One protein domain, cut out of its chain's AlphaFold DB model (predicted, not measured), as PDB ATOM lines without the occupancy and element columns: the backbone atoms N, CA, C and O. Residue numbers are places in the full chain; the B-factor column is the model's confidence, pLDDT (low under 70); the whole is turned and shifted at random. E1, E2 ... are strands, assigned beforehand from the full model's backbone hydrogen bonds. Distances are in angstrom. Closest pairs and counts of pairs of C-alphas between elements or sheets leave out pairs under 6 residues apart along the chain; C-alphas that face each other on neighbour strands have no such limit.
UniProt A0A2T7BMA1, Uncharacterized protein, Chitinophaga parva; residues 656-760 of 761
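What this domain is: This is residues 656 to 760 of the 761 residues of an uncharacterized protein of Chitinophaga parva (UniProt A0A2T7BMA1). One long, strongly twisted sheet is folded back on itself into two leaves that face each other, E5, E4 and E8 on one side and E2, E1 and E9 on the other, with the bent strand E7 as the hinge. The tight hairpin turns of E1 with E2 and E4 with E5, and the turn of E7 with E8, point toward one end of the long axis, while a small two-stranded sheet, E3 and E6, lies at the opposite end. The printed part has 105 residues with nine named strands, E1 to E9 in chain order, and no named helix, so the class is all strand; the large sheet runs E5, E4, E8, E7, E2, E1, E9 and is mixed, and E3 and E6 are antiparallel. The whole is elongated, 47 by 25 by 22 A, and only just loose, close to compact, with a radius of gyration of the C-alphas of 15.6 A.

Where its parts are: In the large sheet, E7 is the longest strand, residues 725 to 737, 30.0 A from first to last C-alpha. E2 is residues 671 to 680, 27.6 A, and E1 is residues 656 to 665, 26.7 A, beginning at C-alpha 656 (199.793, 119.042, 120.959). E8 is residues 744 to 751, 23.7 A; E4 is residues 698 to 705, 22.7 A; E5 is residues 711 to 717, 20.1 A. E9, residues 758 to 760, ends at C-alpha 760 (197.783, 114.889, 117.399). The small sheet has E3, residues 691 to 695, and E6, residues 720 to 723; C-alpha 691 is at (203.348, 123.568, 129.277).

How they stand to each other: E7 bends by 57 degrees at residue 728, and its pairing is staggered: with E2 over residues 725 to 735, with E8 over 735 to 737. E7 and E2 are antiparallel at 150 degrees, with N 677 and O 726 at 2.8 A; in the hairpin of E7 and E8, N 745 and O 736 are 2.8 A apart. E1 and E2 form a hairpin, with N 657 and O 678 at 2.8 A, and E9 is parallel to E1, N 760 and O 656 being 2.9 A apart. On the other leaf E4 and E8 are antiparallel, N 705 to O 744 being 2.7 A, and E4 and E5 form a hairpin, N 702 to O 713 being 2.8 A. Across the fold the closest C-alphas of E1 and E8 are those of Leu 658 and Ile 751, 7.0 A. E3 runs on into E4 at 53 degrees, and E5 into E6 at 59 degrees; E3 and E6 are antiparallel, with N 721 and O 694 at 2.7 A. E2 and E6 are near each other.

The domain as a whole: The two C-alphas farthest apart, those of Ser 681 and Thr 740, are 47.4 A apart. The printed part, residues 656 to 760, has no cut, and no link is long. The mean pLDDT of the printed part is 89.7, and no printed residue is under 70.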
ATOM      1  N   VAL A 656     200.140 117.713 121.476       92.69
ATOM      2  CA  VAL A 656     199.793 119.042 120.959       92.69
ATOM      3  C   VAL A 656     198.850 118.919 119.771       92.69
ATOM      4  O   VAL A 656     199.097 118.138 118.855       92.69
ATOM      5  N   LYS A 657     197.777 119.707 119.791       94.25
ATOM      6  CA  LYS A 657     196.780 119.802 118.726       94.25
ATOM      7  C   LYS A 657     196.707 121.227 118.198       94.25
ATOM      8  O   LYS A 657     196.611 122.171 118.989       94.25
ATOM      9  N   LEU A 658     196.699 121.375 116.877       94.81
ATOM     10  CA  LEU A 658     196.431 122.652 116.222       94.81
ATOM     11  C   LEU A 658     194.919 122.838 116.073       94.81
ATOM     12  O   LEU A 658     194.228 121.947 115.584       94.81
ATOM     13  N   THR A 659     194.406 123.994 116.491       93.38
ATOM     14  CA  THR A 659     192.978 124.316 116.405       93.38
ATOM     15  C   THR A 659     192.781 125.709 115.824       93.38
ATOM     16  O   THR A 659     193.434 126.664 116.246       93.38
ATOM     17  N   TYR A 660     191.823 125.820 114.906       93.12
ATOM     18  CA  TYR A 660     191.338 127.081 114.358       93.12
ATOM     19  C   TYR A 660     190.184 127.594 115.224       93.12
ATOM     20  O   TYR A 660     189.128 126.961 115.291       93.12
ATOM     21  N   LEU A 661     190.378 128.723 115.901       91.88
ATOM     22  CA  LEU A 661     189.347 129.377 116.708       91.88
ATOM     23  C   LEU A 661     188.860 130.663 116.034       91.88
ATOM     24  O   LEU A 661     189.510 131.200 115.143       91.88
ATOM     25  N   HIS A 662     187.677 131.128 116.444       92.25
ATOM     26  CA  HIS A 662     187.070 132.386 115.986       92.25
ATOM     27  C   HIS A 662     187.032 132.573 114.458       92.25
ATOM     28  O   HIS A 662     187.208 133.685 113.959       92.25
ATOM     29  N   GLN A 663     186.764 131.489 113.721       92.81
ATOM     30  CA  GLN A 663     186.654 131.539 112.267       92.81
ATOM     31  C   GLN A 663     185.565 132.524 111.829       92.81
ATOM     32  O   GLN A 663     184.422 132.455 112.292       92.81
ATOM     33  N   ARG A 664     185.913 133.427 110.914       92.12
ATOM     34  CA  ARG A 664     184.988 134.413 110.350       92.12
ATOM     35  C   ARG A 664     185.217 134.601 108.859       92.12
ATOM     36  O   ARG A 664     186.318 134.385 108.366       92.12
ATOM     37  N   THR A 665     184.183 135.071 108.170       91.81
ATOM     38  CA  THR A 665     184.248 135.464 106.758       91.81
ATOM     39  C   THR A 665     184.047 136.970 106.642       91.81
ATOM     40  O   THR A 665     183.057 137.507 107.144       91.81
ATOM     41  N   LEU A 666     184.991 137.653 106.003       90.38
ATOM     42  CA  LEU A 666     184.926 139.078 105.710       90.38
ATOM     43  C   LEU A 666     184.014 139.351 104.505       90.38
ATOM     44  O   LEU A 666     183.650 138.455 103.743       90.38
ATOM     45  N   ALA A 667     183.637 140.618 104.322       86.25
ATOM     46  CA  ALA A 667     182.729 141.033 103.249       86.25
ATOM     47  C   ALA A 667     183.279 140.770 101.832       86.25
ATOM     48  O   ALA A 667     182.501 140.694 100.885       86.25
ATOM     49  N   ASP A 668     184.598 140.631 101.690       84.56
ATOM     50  CA  ASP A 668     185.292 140.315 100.438       84.56
ATOM     51  C   ASP A 668     185.475 138.804 100.194       84.56
ATOM     52  O   ASP A 668     186.079 138.419  99.196       84.56
ATOM     53  N   GLY A 669     184.942 137.950 101.077       83.31
ATOM     54  CA  GLY A 669     185.044 136.491 100.981       83.31
ATOM     55  C   GLY A 669     186.282 135.886 101.653       83.31
ATOM     56  O   GLY A 669     186.394 134.659 101.688       83.31
ATOM     57  N   THR A 670     187.177 136.701 102.224       91.06
ATOM     58  CA  THR A 670     188.332 136.222 102.999       91.06
ATOM     59  C   THR A 670     187.870 135.500 104.263       91.06
ATOM     60  O   THR A 670     187.019 136.008 104.993       91.06
ATOM     61  N   GLN A 671     188.427 134.326 104.546       93.31
ATOM     62  CA  GLN A 671     188.248 133.612 105.805       93.31
ATOM     63  C   GLN A 671     189.479 133.799 106.689       93.31
ATOM     64  O   GLN A 671     190.605 133.569 106.248       93.31
ATOM     65  N   GLU A 672     189.248 134.164 107.945       94.19
ATOM     66  CA  GLU A 672     190.294 134.369 108.951       94.19
ATOM     67  C   GLU A 672     190.021 133.528 110.200       94.19
ATOM     68  O   GLU A 672     188.858 133.278 110.533       94.19
ATOM     69  N   ALA A 673     191.079 133.119 110.904       94.88
ATOM     70  CA  ALA A 673     191.008 132.366 112.155       94.88
ATOM     71  C   ALA A 673     192.161 132.707 113.112       94.88
ATOM     72  O   ALA A 673     193.251 133.082 112.682       94.88
ATOM     73  N   ASP A 674     191.944 132.491 114.407       94.00
ATOM     74  CA  ASP A 674     193.026 132.436 115.389       94.00
ATOM     75  C   ASP A 674     193.635 131.027 115.375       94.00
ATOM     76  O   ASP A 674     192.937 130.030 115.597       94.00
ATOM     77  N   ILE A 675     194.936 130.929 115.103       95.06
ATOM     78  CA  ILE A 675     195.648 129.647 115.058       95.06
ATOM     79  C   ILE A 675     196.195 129.355 116.449       95.06
ATOM     80  O   ILE A 675     197.081 130.063 116.933       95.06
ATOM     81  N   THR A 676     195.681 128.312 117.100       95.25
ATOM     82  CA  THR A 676     196.037 127.973 118.484       95.25
ATOM     83  C   THR A 676     196.652 126.587 118.611       95.25
ATOM     84  O   THR A 676     196.248 125.637 117.941       95.25
ATOM     85  N   LEU A 677     197.610 126.462 119.523       96.06
ATOM     86  CA  LEU A 677     198.199 125.198 119.949       96.06
ATOM     87  C   LEU A 677     197.617 124.816 121.306       96.06
ATOM     88  O   LEU A 677     197.727 125.578 122.264       96.06
ATOM     89  N   ASN A 678     196.993 123.645 121.379       95.06
ATOM     90  CA  ASN A 678     196.342 123.115 122.573       95.06
ATOM     91  C   ASN A 678     197.132 121.907 123.070       95.06
ATOM     92  O   ASN A 678     197.473 121.031 122.276       95.06
ATOM     93  N   PHE A 679     197.419 121.859 124.365       92.44
ATOM     94  CA  PHE A 679     198.292 120.853 124.961       92.44
ATOM     95  C   PHE A 679     197.499 119.905 125.859       92.44
ATOM     96  O   PHE A 679     196.636 120.339 126.623       92.44
ATOM     97  N   PHE A 680     197.807 118.611 125.783       89.31
ATOM     98  CA  PHE A 680     197.087 117.544 126.471       89.31
ATOM     99  C   PHE A 680     198.038 116.536 127.112       89.31
ATOM    100  O   PHE A 680     199.180 116.369 126.682       89.31
ATOM    101  N   SER A 681     197.549 115.856 128.145       84.19
ATOM    102  CA  SER A 681     198.279 114.778 128.834       84.19
ATOM    103  C   SER A 681     197.953 113.382 128.294       84.19
ATOM    104  O   SER A 681     198.568 112.395 128.699       84.19
ATOM    105  N   ASP A 682     197.003 113.293 127.362       82.19
ATOM    106  CA  ASP A 682     196.525 112.063 126.746       82.19
ATOM    107  C   ASP A 682     196.484 112.168 125.207       82.19
ATOM    108  O   ASP A 682     196.220 113.241 124.659       82.19
ATOM    109  N   PRO A 683     196.685 111.048 124.489       81.88
ATOM    110  CA  PRO A 683     196.691 111.032 123.025       81.88
ATOM    111  C   PRO A 683     195.320 111.296 122.393       81.88
ATOM    112  O   PRO A 683     195.260 111.596 121.205       81.88
ATOM    113  N   ALA A 684     194.220 111.176 123.148       83.81
ATOM    114  CA  ALA A 684     192.882 111.476 122.641       83.81
ATOM    115  C   ALA A 684     192.578 112.986 122.639       83.81
ATOM    116  O   ALA A 684     191.539 113.390 122.119       83.81
ATOM    117  N   GLY A 685     193.470 113.817 123.194       86.19
ATOM    118  CA  GLY A 685     193.301 115.265 123.237       86.19
ATOM    119  C   GLY A 685     192.144 115.700 124.137       86.19
ATOM    120  O   GLY A 685     191.406 116.618 123.783       86.19
ATOM    121  N   THR A 686     191.933 115.012 125.265       86.00
ATOM    122  CA  THR A 686     190.755 115.227 126.126       86.00
ATOM    123  C   THR A 686     191.066 115.884 127.467       86.00
ATOM    124  O   THR A 686     190.191 116.533 128.040       86.00
ATOM    125  N   ILE A 687     192.297 115.763 127.966       81.44
ATOM    126  CA  ILE A 687     192.732 116.267 129.271       81.44
ATOM    127  C   ILE A 687     193.752 117.392 129.053       81.44
ATOM    128  O   ILE A 687     194.922 117.094 128.785       81.44
ATOM    129  N   PRO A 688     193.347 118.672 129.185       89.19
ATOM    130  CA  PRO A 688     194.244 119.812 129.019       89.19
ATOM    131  C   PRO A 688     195.474 119.728 129.928       89.19
ATOM    132  O   PRO A 688     195.378 119.335 131.092       89.19
ATOM    133  N   TYR A 689     196.630 120.136 129.409       85.44
ATOM    134  CA  TYR A 689     197.914 120.092 130.099       85.44
ATOM    135  C   TYR A 689     198.689 121.388 129.872       85.44
ATOM    136  O   TYR A 689     198.957 121.761 128.740       85.44
ATOM    137  N   SER A 690     199.073 122.084 130.941       88.75
ATOM    138  CA  SER A 690     199.838 123.329 130.814       88.75
ATOM    139  C   SER A 690     201.324 123.052 130.606       88.75
ATOM    140  O   SER A 690     201.958 122.417 131.446       88.75
ATOM    141  N   VAL A 691     201.898 123.598 129.535       85.81
ATOM    142  CA  VAL A 691     203.348 123.568 129.277       85.81
ATOM    143  C   VAL A 691     204.025 124.860 129.745       85.81
ATOM    144  O   VAL A 691     203.359 125.863 130.001       85.81
ATOM    145  N   SER A 692     205.352 124.859 129.872       87.25
ATOM    146  CA  SER A 692     206.141 126.057 130.182       87.25
ATOM    147  C   SER A 692     207.405 126.080 129.329       87.25
ATOM    148  O   SER A 692     208.227 125.170 129.418       87.25
ATOM    149  N   GLY A 693     207.540 127.100 128.478       84.06
ATOM    150  CA  GLY A 693     208.707 127.286 127.615       84.06
ATOM    151  C   GLY A 693     208.888 126.240 126.503       84.06
ATOM    152  O   GLY A 693     210.011 126.058 126.042       84.06
ATOM    153  N   LEU A 694     207.831 125.539 126.076       87.56
ATOM    154  CA  LEU A 694     207.930 124.479 125.064       87.56
ATOM    155  C   LEU A 694     207.920 125.060 123.643       87.56
ATOM    156  O   LEU A 694     206.924 125.644 123.230       87.56
ATOM    157  N   THR A 695     208.986 124.871 122.868       91.56
ATOM    158  CA  THR A 695     209.009 125.266 121.449       91.56
ATOM    159  C   THR A 695     208.273 124.241 120.587       91.56
ATOM    160  O   THR A 695     208.654 123.072 120.573       91.56
ATOM    161  N   VAL A 696     207.258 124.677 119.839       92.31
ATOM    162  CA  VAL A 696     206.524 123.839 118.872       92.31
ATOM    163  C   VAL A 696     206.895 124.261 117.457       92.31
ATOM    164  O   VAL A 696     206.912 125.448 117.158       92.31
ATOM    165  N   ASN A 697     207.201 123.302 116.586       93.88
ATOM    166  CA  ASN A 697     207.490 123.560 115.178       93.88
ATOM    167  C   ASN A 697     206.188 123.486 114.376       93.88
ATOM    168  O   ASN A 697     205.553 122.432 114.349       93.88
ATOM    169  N   VAL A 698     205.802 124.578 113.720       94.88
ATOM    170  CA  VAL A 698     204.601 124.645 112.876       94.88
ATOM    171  C   VAL A 698     205.000 125.132 111.488       94.88
ATOM    172  O   VAL A 698     205.750 126.100 111.368       94.88
ATOM    173  N   VAL A 699     204.508 124.471 110.447       95.25
ATOM    174  CA  VAL A 699     204.654 124.912 109.057       95.25
ATOM    175  C   VAL A 699     203.307 125.397 108.533       95.25
ATOM    176  O   VAL A 699     202.273 124.832 108.869       95.25
ATOM    177  N   ASP A 700     203.330 126.453 107.732       95.56
ATOM    178  CA  ASP A 700     202.197 126.979 106.971       95.56
ATOM    179  C   ASP A 700     202.502 126.818 105.486       95.56
ATOM    180  O   ASP A 700     203.402 127.475 104.948       95.56
ATOM    181  N   ASN A 701     201.780 125.905 104.845       94.38
ATOM    182  CA  ASN A 701     201.863 125.661 103.417       94.38
ATOM    183  C   ASN A 701     200.862 126.576 102.703       94.38
ATOM    184  O   ASN A 701     199.654 126.344 102.729       94.38
ATOM    185  N   VAL A 702     201.378 127.607 102.039       93.94
ATOM    186  CA  VAL A 702     200.575 128.619 101.351       93.94
ATOM    187  C   VAL A 702     200.507 128.305  99.865       93.94
ATOM    188  O   VAL A 702     201.536 128.231  99.189       93.94
ATOM    189  N   LEU A 703     199.298 128.199  99.326       94.19
ATOM    190  CA  LEU A 703     199.045 128.138  97.891       94.19
ATOM    191  C   LEU A 703     198.435 129.464  97.445       94.19
ATOM    192  O   LEU A 703     197.300 129.761  97.799       94.19
ATOM    193  N   ASN A 704     199.178 130.252  96.668       92.19
ATOM    194  CA  ASN A 704     198.723 131.542  96.151       92.19
ATOM    195  C   ASN A 704     198.585 131.473  94.626       92.19
ATOM    196  O   ASN A 704     199.561 131.178  93.944       92.19
ATOM    197  N   CYS A 705     197.397 131.738  94.095       90.00
ATOM    198  CA  CYS A 705     197.045 131.622  92.683       90.00
ATOM    199  C   CYS A 705     196.482 132.946  92.146       90.00
ATOM    200  O   CYS A 705     195.270 133.051  91.954       90.00
ATOM    201  N   PRO A 706     197.319 133.969  91.910       87.38
ATOM    202  CA  PRO A 706     196.863 135.198  91.277       87.38
ATOM    203  C   PRO A 706     196.489 134.953  89.805       87.38
ATOM    204  O   PRO A 706     197.291 134.405  89.039       87.38
ATOM    205  N   GLY A 707     195.275 135.339  89.405       83.12
ATOM    206  CA  GLY A 707     194.742 135.143  88.050       83.12
ATOM    207  C   GLY A 707     194.828 133.698  87.537       83.12
ATOM    208  O   GLY A 707     195.141 133.476  86.367       83.12
ATOM    209  N   GLY A 708     194.650 132.710  88.422       78.31
ATOM    210  CA  GLY A 708     194.712 131.278  88.100       78.31
ATOM    211  C   GLY A 708     196.110 130.640  88.019       78.31
ATOM    212  O   GLY A 708     196.200 129.426  87.833       78.31
ATOM    213  N   ASN A 709     197.210 131.389  88.188       86.81
ATOM    214  CA  ASN A 709     198.575 130.836  88.189       86.81
ATOM    215  C   ASN A 709     199.072 130.552  89.611       86.81
ATOM    216  O   ASN A 709     199.505 131.460  90.311       86.81
ATOM    217  N   CYS A 710     199.055 129.286  90.028       89.12
ATOM    218  CA  CYS A 710     199.392 128.891  91.395       89.12
ATOM    219  C   CYS A 710     200.901 128.784  91.676       89.12
ATOM    220  O   CYS A 710     201.623 128.044  91.007       89.12
ATOM    221  N   THR A 711     201.356 129.442  92.742       91.50
ATOM    222  CA  THR A 711     202.701 129.327  93.318       91.50
ATOM    223  C   THR A 711     202.618 128.869  94.781       91.50
ATOM    224  O   THR A 711     202.027 129.586  95.594       91.50
ATOM    225  N   PRO A 712     203.193 127.704  95.141       93.25
ATOM    226  CA  PRO A 712     203.297 127.279  96.531       93.25
ATOM    227  C   PRO A 712     204.456 127.993  97.247       93.25
ATOM    228  O   PRO A 712     205.503 128.255  96.654       93.25
ATOM    229  N   SER A 713     204.288 128.268  98.536       94.00
ATOM    230  CA  SER A 713     205.334 128.766  99.433       94.00
ATOM    231  C   SER A 713     205.128 128.219 100.845       94.00
ATOM    232  O   SER A 713     204.044 127.746 101.168       94.00
ATOM    233  N   THR A 714     206.164 128.259 101.680       94.44
ATOM    234  CA  THR A 714     206.115 127.715 103.045       94.44
ATOM    235  C   THR A 714     206.648 128.720 104.051       94.44
ATOM    236  O   THR A 714     207.776 129.199 103.889       94.44
ATOM    237  N   ASN A 715     205.893 128.976 105.118       94.31
ATOM    238  CA  ASN A 715     206.346 129.745 106.275       94.31
ATOM    239  C   ASN A 715     206.584 128.799 107.458       94.31
ATOM    240  O   ASN A 715     205.788 127.896 107.699       94.31
ATOM    241  N   ASN A 716     207.670 129.000 108.207       94.75
ATOM    242  CA  ASN A 716     207.972 128.212 109.406       94.75
ATOM    243  C   ASN A 716     207.793 129.073 110.657       94.75
ATOM    244  O   ASN A 716     208.338 130.176 110.738       94.75
ATOM    245  N   TYR A 717     207.088 128.537 111.646       94.81
ATOM    246  CA  TYR A 717     206.854 129.155 112.943       94.81
ATOM    247  C   TYR A 717     207.432 128.282 114.062       94.81
ATOM    248  O   TYR A 717     207.341 127.054 114.033       94.81
ATOM    249  N   HIS A 718     207.999 128.936 115.077       93.00
ATOM    250  CA  HIS A 718     208.559 128.288 116.267       93.00
ATOM    251  C   HIS A 718     208.024 128.929 117.563       93.00
ATOM    252  O   HIS A 718     208.807 129.503 118.328       93.00
ATOM    253  N   PRO A 719     206.699 128.920 117.812       91.44
ATOM    254  CA  PRO A 719     206.132 129.481 119.034       91.44
ATOM    255  C   PRO A 719     206.703 128.805 120.288       91.44
ATOM    256  O   PRO A 719     206.785 127.579 120.375       91.44
ATOM    257  N   VAL A 720     207.068 129.621 121.280       90.50
ATOM    258  CA  VAL A 720     207.450 129.164 122.622       90.50
ATOM    259  C   VAL A 720     206.207 129.193 123.504       90.50
ATOM    260  O   VAL A 720     205.738 130.254 123.913       90.50
ATOM    261  N   ALA A 721     205.656 128.020 123.780       90.75
ATOM    262  CA  ALA A 721     204.379 127.857 124.440       90.75
ATOM    263  C   ALA A 721     204.492 127.836 125.971       90.75
ATOM    264  O   ALA A 721     205.299 127.104 126.548       90.75
ATOM    265  N   THR A 722     203.638 128.621 126.634       87.88
ATOM    266  CA  THR A 722     203.408 128.572 128.084       87.88
ATOM    267  C   THR A 722     201.906 128.637 128.359       87.88
ATOM    268  O   THR A 722     201.240 129.552 127.887       87.88
ATOM    269  N   GLY A 723     201.383 127.686 129.131       89.56
ATOM    270  CA  GLY A 723     199.947 127.486 129.354       89.56
ATOM    271  C   GLY A 723     199.400 126.255 128.626       89.56
ATOM    272  O   GLY A 723     200.145 125.522 127.983       89.56
ATOM    273  N   ALA A 724     198.099 125.994 128.775       89.06
ATOM    274  CA  ALA A 724     197.423 124.859 128.131       89.06
ATOM    275  C   ALA A 724     196.961 125.161 126.693       89.06
ATOM    276  O   ALA A 724     196.721 124.239 125.916       89.06
ATOM    277  N   VAL A 725     196.849 126.445 126.345       93.25
ATOM    278  CA  VAL A 725     196.496 126.937 125.010       93.25
ATOM    279  C   VAL A 725     197.373 128.142 124.703       93.25
ATOM    280  O   VAL A 725     197.522 129.020 125.554       93.25
ATOM    281  N   VAL A 726     197.956 128.183 123.509       94.25
ATOM    282  CA  VAL A 726     198.797 129.291 123.046       94.25
ATOM    283  C   VAL A 726     198.329 129.735 121.672       94.25
ATOM    284  O   VAL A 726     198.278 128.931 120.744       94.25
ATOM    285  N   GLU A 727     197.991 131.014 121.546       94.00
ATOM    286  CA  GLU A 727     197.709 131.639 120.256       94.00
ATOM    287  C   GLU A 727     199.030 131.886 119.523       94.00
ATOM    288  O   GLU A 727     199.924 132.563 120.031       94.00
ATOM    289  N   MET A 728     199.170 131.280 118.347       93.12
ATOM    290  CA  MET A 728     200.332 131.438 117.478       93.12
ATOM    291  C   MET A 728     200.154 132.640 116.551       93.12
ATOM    292  O   MET A 728     201.082 133.430 116.391       93.12
ATOM    293  N   LEU A 729     198.973 132.765 115.941       92.69
ATOM    294  CA  LEU A 729     198.614 133.858 115.045       92.69
ATOM    295  C   LEU A 729     197.200 134.335 115.364       92.69
ATOM    296  O   LEU A 729     196.291 133.516 115.513       92.69
ATOM    297  N   HIS A 730     197.035 135.653 115.419       92.75
ATOM    298  CA  HIS A 730     195.751 136.310 115.611       92.75
ATOM    299  C   HIS A 730     195.147 136.666 114.254       92.75
ATOM    300  O   HIS A 730     195.804 137.352 113.468       92.75
ATOM    301  N   GLN A 731     193.908 136.242 113.998       90.25
ATOM    302  CA  GLN A 731     193.143 136.592 112.794       90.25
ATOM    303  C   GLN A 731     193.926 136.363 111.491       90.25
ATOM    304  O   GLN A 731     193.922 137.201 110.593       90.25
ATOM    305  N   ALA A 732     194.625 135.234 111.400       90.56
ATOM    306  CA  ALA A 732     195.359 134.865 110.200       90.56
ATOM    307  C   ALA A 732     194.384 134.526 109.070       90.56
ATOM    308  O   ALA A 732     193.405 133.811 109.292       90.56
ATOM    309  N   GLU A 733     194.677 134.999 107.858       92.19
ATOM    310  CA  GLU A 733     194.003 134.533 106.647       92.19
ATOM    311  C   GLU A 733     194.228 133.022 106.502       92.19
ATOM    312  O   GLU A 733     195.365 132.555 106.506       92.19
ATOM    313  N   ILE A 734     193.145 132.254 106.389       93.19
ATOM    314  CA  ILE A 734     193.198 130.806 106.136       93.19
ATOM    315  C   ILE A 734     192.770 130.465 104.708       93.19
ATOM    316  O   ILE A 734     193.211 129.469 104.134       93.19
ATOM    317  N   PHE A 735     191.920 131.306 104.113       93.38
ATOM    318  CA  PHE A 735     191.406 131.105 102.768       93.38
ATOM    319  C   PHE A 735     190.925 132.421 102.153       93.38
ATOM    320  O   PHE A 735     190.235 133.197 102.806       93.38
ATOM    321  N   TYR A 736     191.195 132.632 100.871       90.88
ATOM    322  CA  TYR A 736     190.665 133.734 100.075       90.88
ATOM    323  C   TYR A 736     190.323 133.246  98.667       90.88
ATOM    324  O   TYR A 736     191.092 132.507  98.055       90.88
ATOM    325  N   SER A 737     189.184 133.681  98.126       87.00
ATOM    326  CA  SER A 737     188.817 133.431  96.732       87.00
ATOM    327  C   SER A 737     188.026 134.610  96.177       87.00
ATOM    328  O   SER A 737     186.988 134.980  96.719       87.00
ATOM    329  N   SER A 738     188.487 135.151  95.053       81.94
ATOM    330  CA  SER A 738     187.821 136.214  94.305       81.94
ATOM    331  C   SER A 738     187.235 135.664  93.010       81.94
ATOM    332  O   SER A 738     187.950 135.118  92.174       81.94
ATOM    333  N   THR A 739     185.930 135.847  92.812       74.75
ATOM    334  CA  THR A 739     185.240 135.450  91.573       74.75
ATOM    335  C   THR A 739     185.377 136.478  90.447       74.75
ATOM    336  O   THR A 739     184.921 136.226  89.335       74.75
ATOM    337  N   THR A 740     185.964 137.648  90.719       78.12
ATOM    338  CA  THR A 740     186.120 138.737  89.741       78.12
ATOM    339  C   THR A 740     187.528 138.824  89.161       78.12
ATOM    340  O   THR A 740     187.681 139.312  88.044       78.12
ATOM    341  N   THR A 741     188.541 138.361  89.899       79.25
ATOM    342  CA  THR A 741     189.960 138.417  89.500       79.25
ATOM    343  C   THR A 741     190.601 137.043  89.294       79.25
ATOM    344  O   THR A 741     191.764 136.988  88.909       79.25
ATOM    345  N   ASP A 742     189.858 135.949  89.513       81.00
ATOM    346  CA  ASP A 742     190.379 134.568  89.549       81.00
ATOM    347  C   ASP A 742     191.564 134.398  90.526       81.00
ATOM    348  O   ASP A 742     192.446 133.558  90.327       81.00
ATOM    349  N   ASP A 743     191.587 135.201  91.596       87.25
ATOM    350  CA  ASP A 743     192.591 135.113  92.654       87.25
ATOM    351  C   ASP A 743     192.151 134.122  93.733       87.25
ATOM    352  O   ASP A 743     191.019 134.169  94.224       87.25
ATOM    353  N   TYR A 744     193.069 133.252  94.142       88.31
ATOM    354  CA  TYR A 744     192.837 132.246  95.176       88.31
ATOM    355  C   TYR A 744     194.045 132.148  96.113       88.31
ATOM    356  O   TYR A 744     195.176 132.068  95.640       88.31
ATOM    357  N   ARG A 745     193.830 132.124  97.433       91.50
ATOM    358  CA  ARG A 745     194.867 131.828  98.435       91.50
ATOM    359  C   ARG A 745     194.356 130.824  99.460       91.50
ATOM    360  O   ARG A 745     193.233 130.953  99.935       91.50
ATOM    361  N   SER A 746     195.174 129.845  99.830       93.25
ATOM    362  CA  SER A 746     194.874 128.927 100.936       93.25
ATOM    363  C   SER A 746     196.102 128.672 101.794       93.25
ATOM    364  O   SER A 746     197.185 128.457 101.248       93.25
ATOM    365  N   HIS A 747     195.902 128.646 103.107       94.31
ATOM    366  CA  HIS A 747     196.916 128.334 104.108       94.31
ATOM    367  C   HIS A 747     196.583 126.999 104.779       94.31
ATOM    368  O   HIS A 747     195.445 126.790 105.201       94.31
ATOM    369  N   ASP A 748     197.566 126.106 104.880       93.06
ATOM    370  CA  ASP A 748     197.438 124.815 105.559       93.06
ATOM    371  C   ASP A 748     198.516 124.682 106.641       93.06
ATOM    372  O   ASP A 748     199.708 124.564 106.339       93.06
ATOM    373  N   PHE A 749     198.090 124.755 107.906       94.50
ATOM    374  CA  PHE A 749     198.981 124.711 109.062       94.50
ATOM    375  C   PHE A 749     199.151 123.282 109.589       94.50
ATOM    376  O   PHE A 749     198.183 122.647 110.006       94.50
ATOM    377  N   GLU A 750     200.397 122.818 109.683       93.44
ATOM    378  CA  GLU A 750     200.756 121.486 110.181       93.44
ATOM    379  C   GLU A 750     201.782 121.579 111.320       93.44
ATOM    380  O   GLU A 750     202.751 122.342 111.262       93.44
ATOM    381  N   ILE A 751     201.592 120.777 112.373       94.00
ATOM    382  CA  ILE A 751     202.586 120.637 113.442       94.00
ATOM    383  C   ILE A 751     203.640 119.619 113.006       94.00
ATOM    384  O   ILE A 751     203.346 118.438 112.827       94.00
ATOM    385  N   LEU A 752     204.892 120.054 112.927       89.81
ATOM    386  CA  LEU A 752     206.021 119.181 112.630       89.81
ATOM    387  C   LEU A 752     206.490 118.430 113.890       89.81
ATOM    388  O   LEU A 752     206.355 118.949 115.005       89.81
ATOM    389  N   PRO A 753     207.108 117.242 113.751       82.50
ATOM    390  CA  PRO A 753     207.750 116.555 114.868       82.50
ATOM    391  C   PRO A 753     208.762 117.450 115.603       82.50
ATOM    392  O   PRO A 753     209.530 118.196 114.988       82.50
ATOM    393  N   GLY A 754     208.787 117.359 116.932       78.19
ATOM    394  CA  GLY A 754     209.679 118.144 117.783       78.19
ATOM    395  C   GLY A 754     210.003 117.440 119.097       78.19
ATOM    396  O   GLY A 754     209.442 116.394 119.422       78.19
ATOM    397  N   ALA A 755     210.953 117.992 119.850       77.31
ATOM    398  CA  ALA A 755     211.327 117.454 121.152       77.31
ATOM    399  C   ALA A 755     210.306 117.874 122.219       77.31
ATOM    400  O   ALA A 755     209.967 119.048 122.334       77.31
ATOM    401  N   GLY A 756     209.855 116.918 123.032       78.38
ATOM    402  CA  GLY A 756     208.999 117.197 124.186       78.38
ATOM    403  C   GLY A 756     207.495 117.242 123.904       78.38
ATOM    404  O   GLY A 756     206.749 117.522 124.835       78.38
ATOM    405  N   TYR A 757     207.039 116.930 122.684       86.38
ATOM    406  CA  TYR A 757     205.616 116.760 122.375       86.38
ATOM    407  C   TYR A 757     205.356 115.710 121.286       86.38
ATOM    408  O   TYR A 757     206.250 115.332 120.534       86.38
ATOM    409  N   THR A 758     204.105 115.259 121.183       86.50
ATOM    410  CA  THR A 758     203.579 114.470 120.061       86.50
ATOM    411  C   THR A 758     202.439 115.236 119.399       86.50
ATOM    412  O   THR A 758     201.492 115.623 120.080       86.50
ATOM    413  N   ALA A 759     202.528 115.474 118.089       87.69
ATOM    414  CA  ALA A 759     201.433 116.077 117.335       87.69
ATOM    415  C   ALA A 759     200.246 115.105 117.262       87.69
ATOM    416  O   ALA A 759     200.426 113.918 116.987       87.69
ATOM    417  N   ILE A 760     199.047 115.612 117.528       87.88
ATOM    418  CA  ILE A 760     197.783 114.889 117.399       87.88
ATOM    419  C   ILE A 760     196.822 115.712 116.537       87.88
ATOM    420  O   ILE A 760     196.844 116.943 116.579       87.88
TER     421      ILE A 760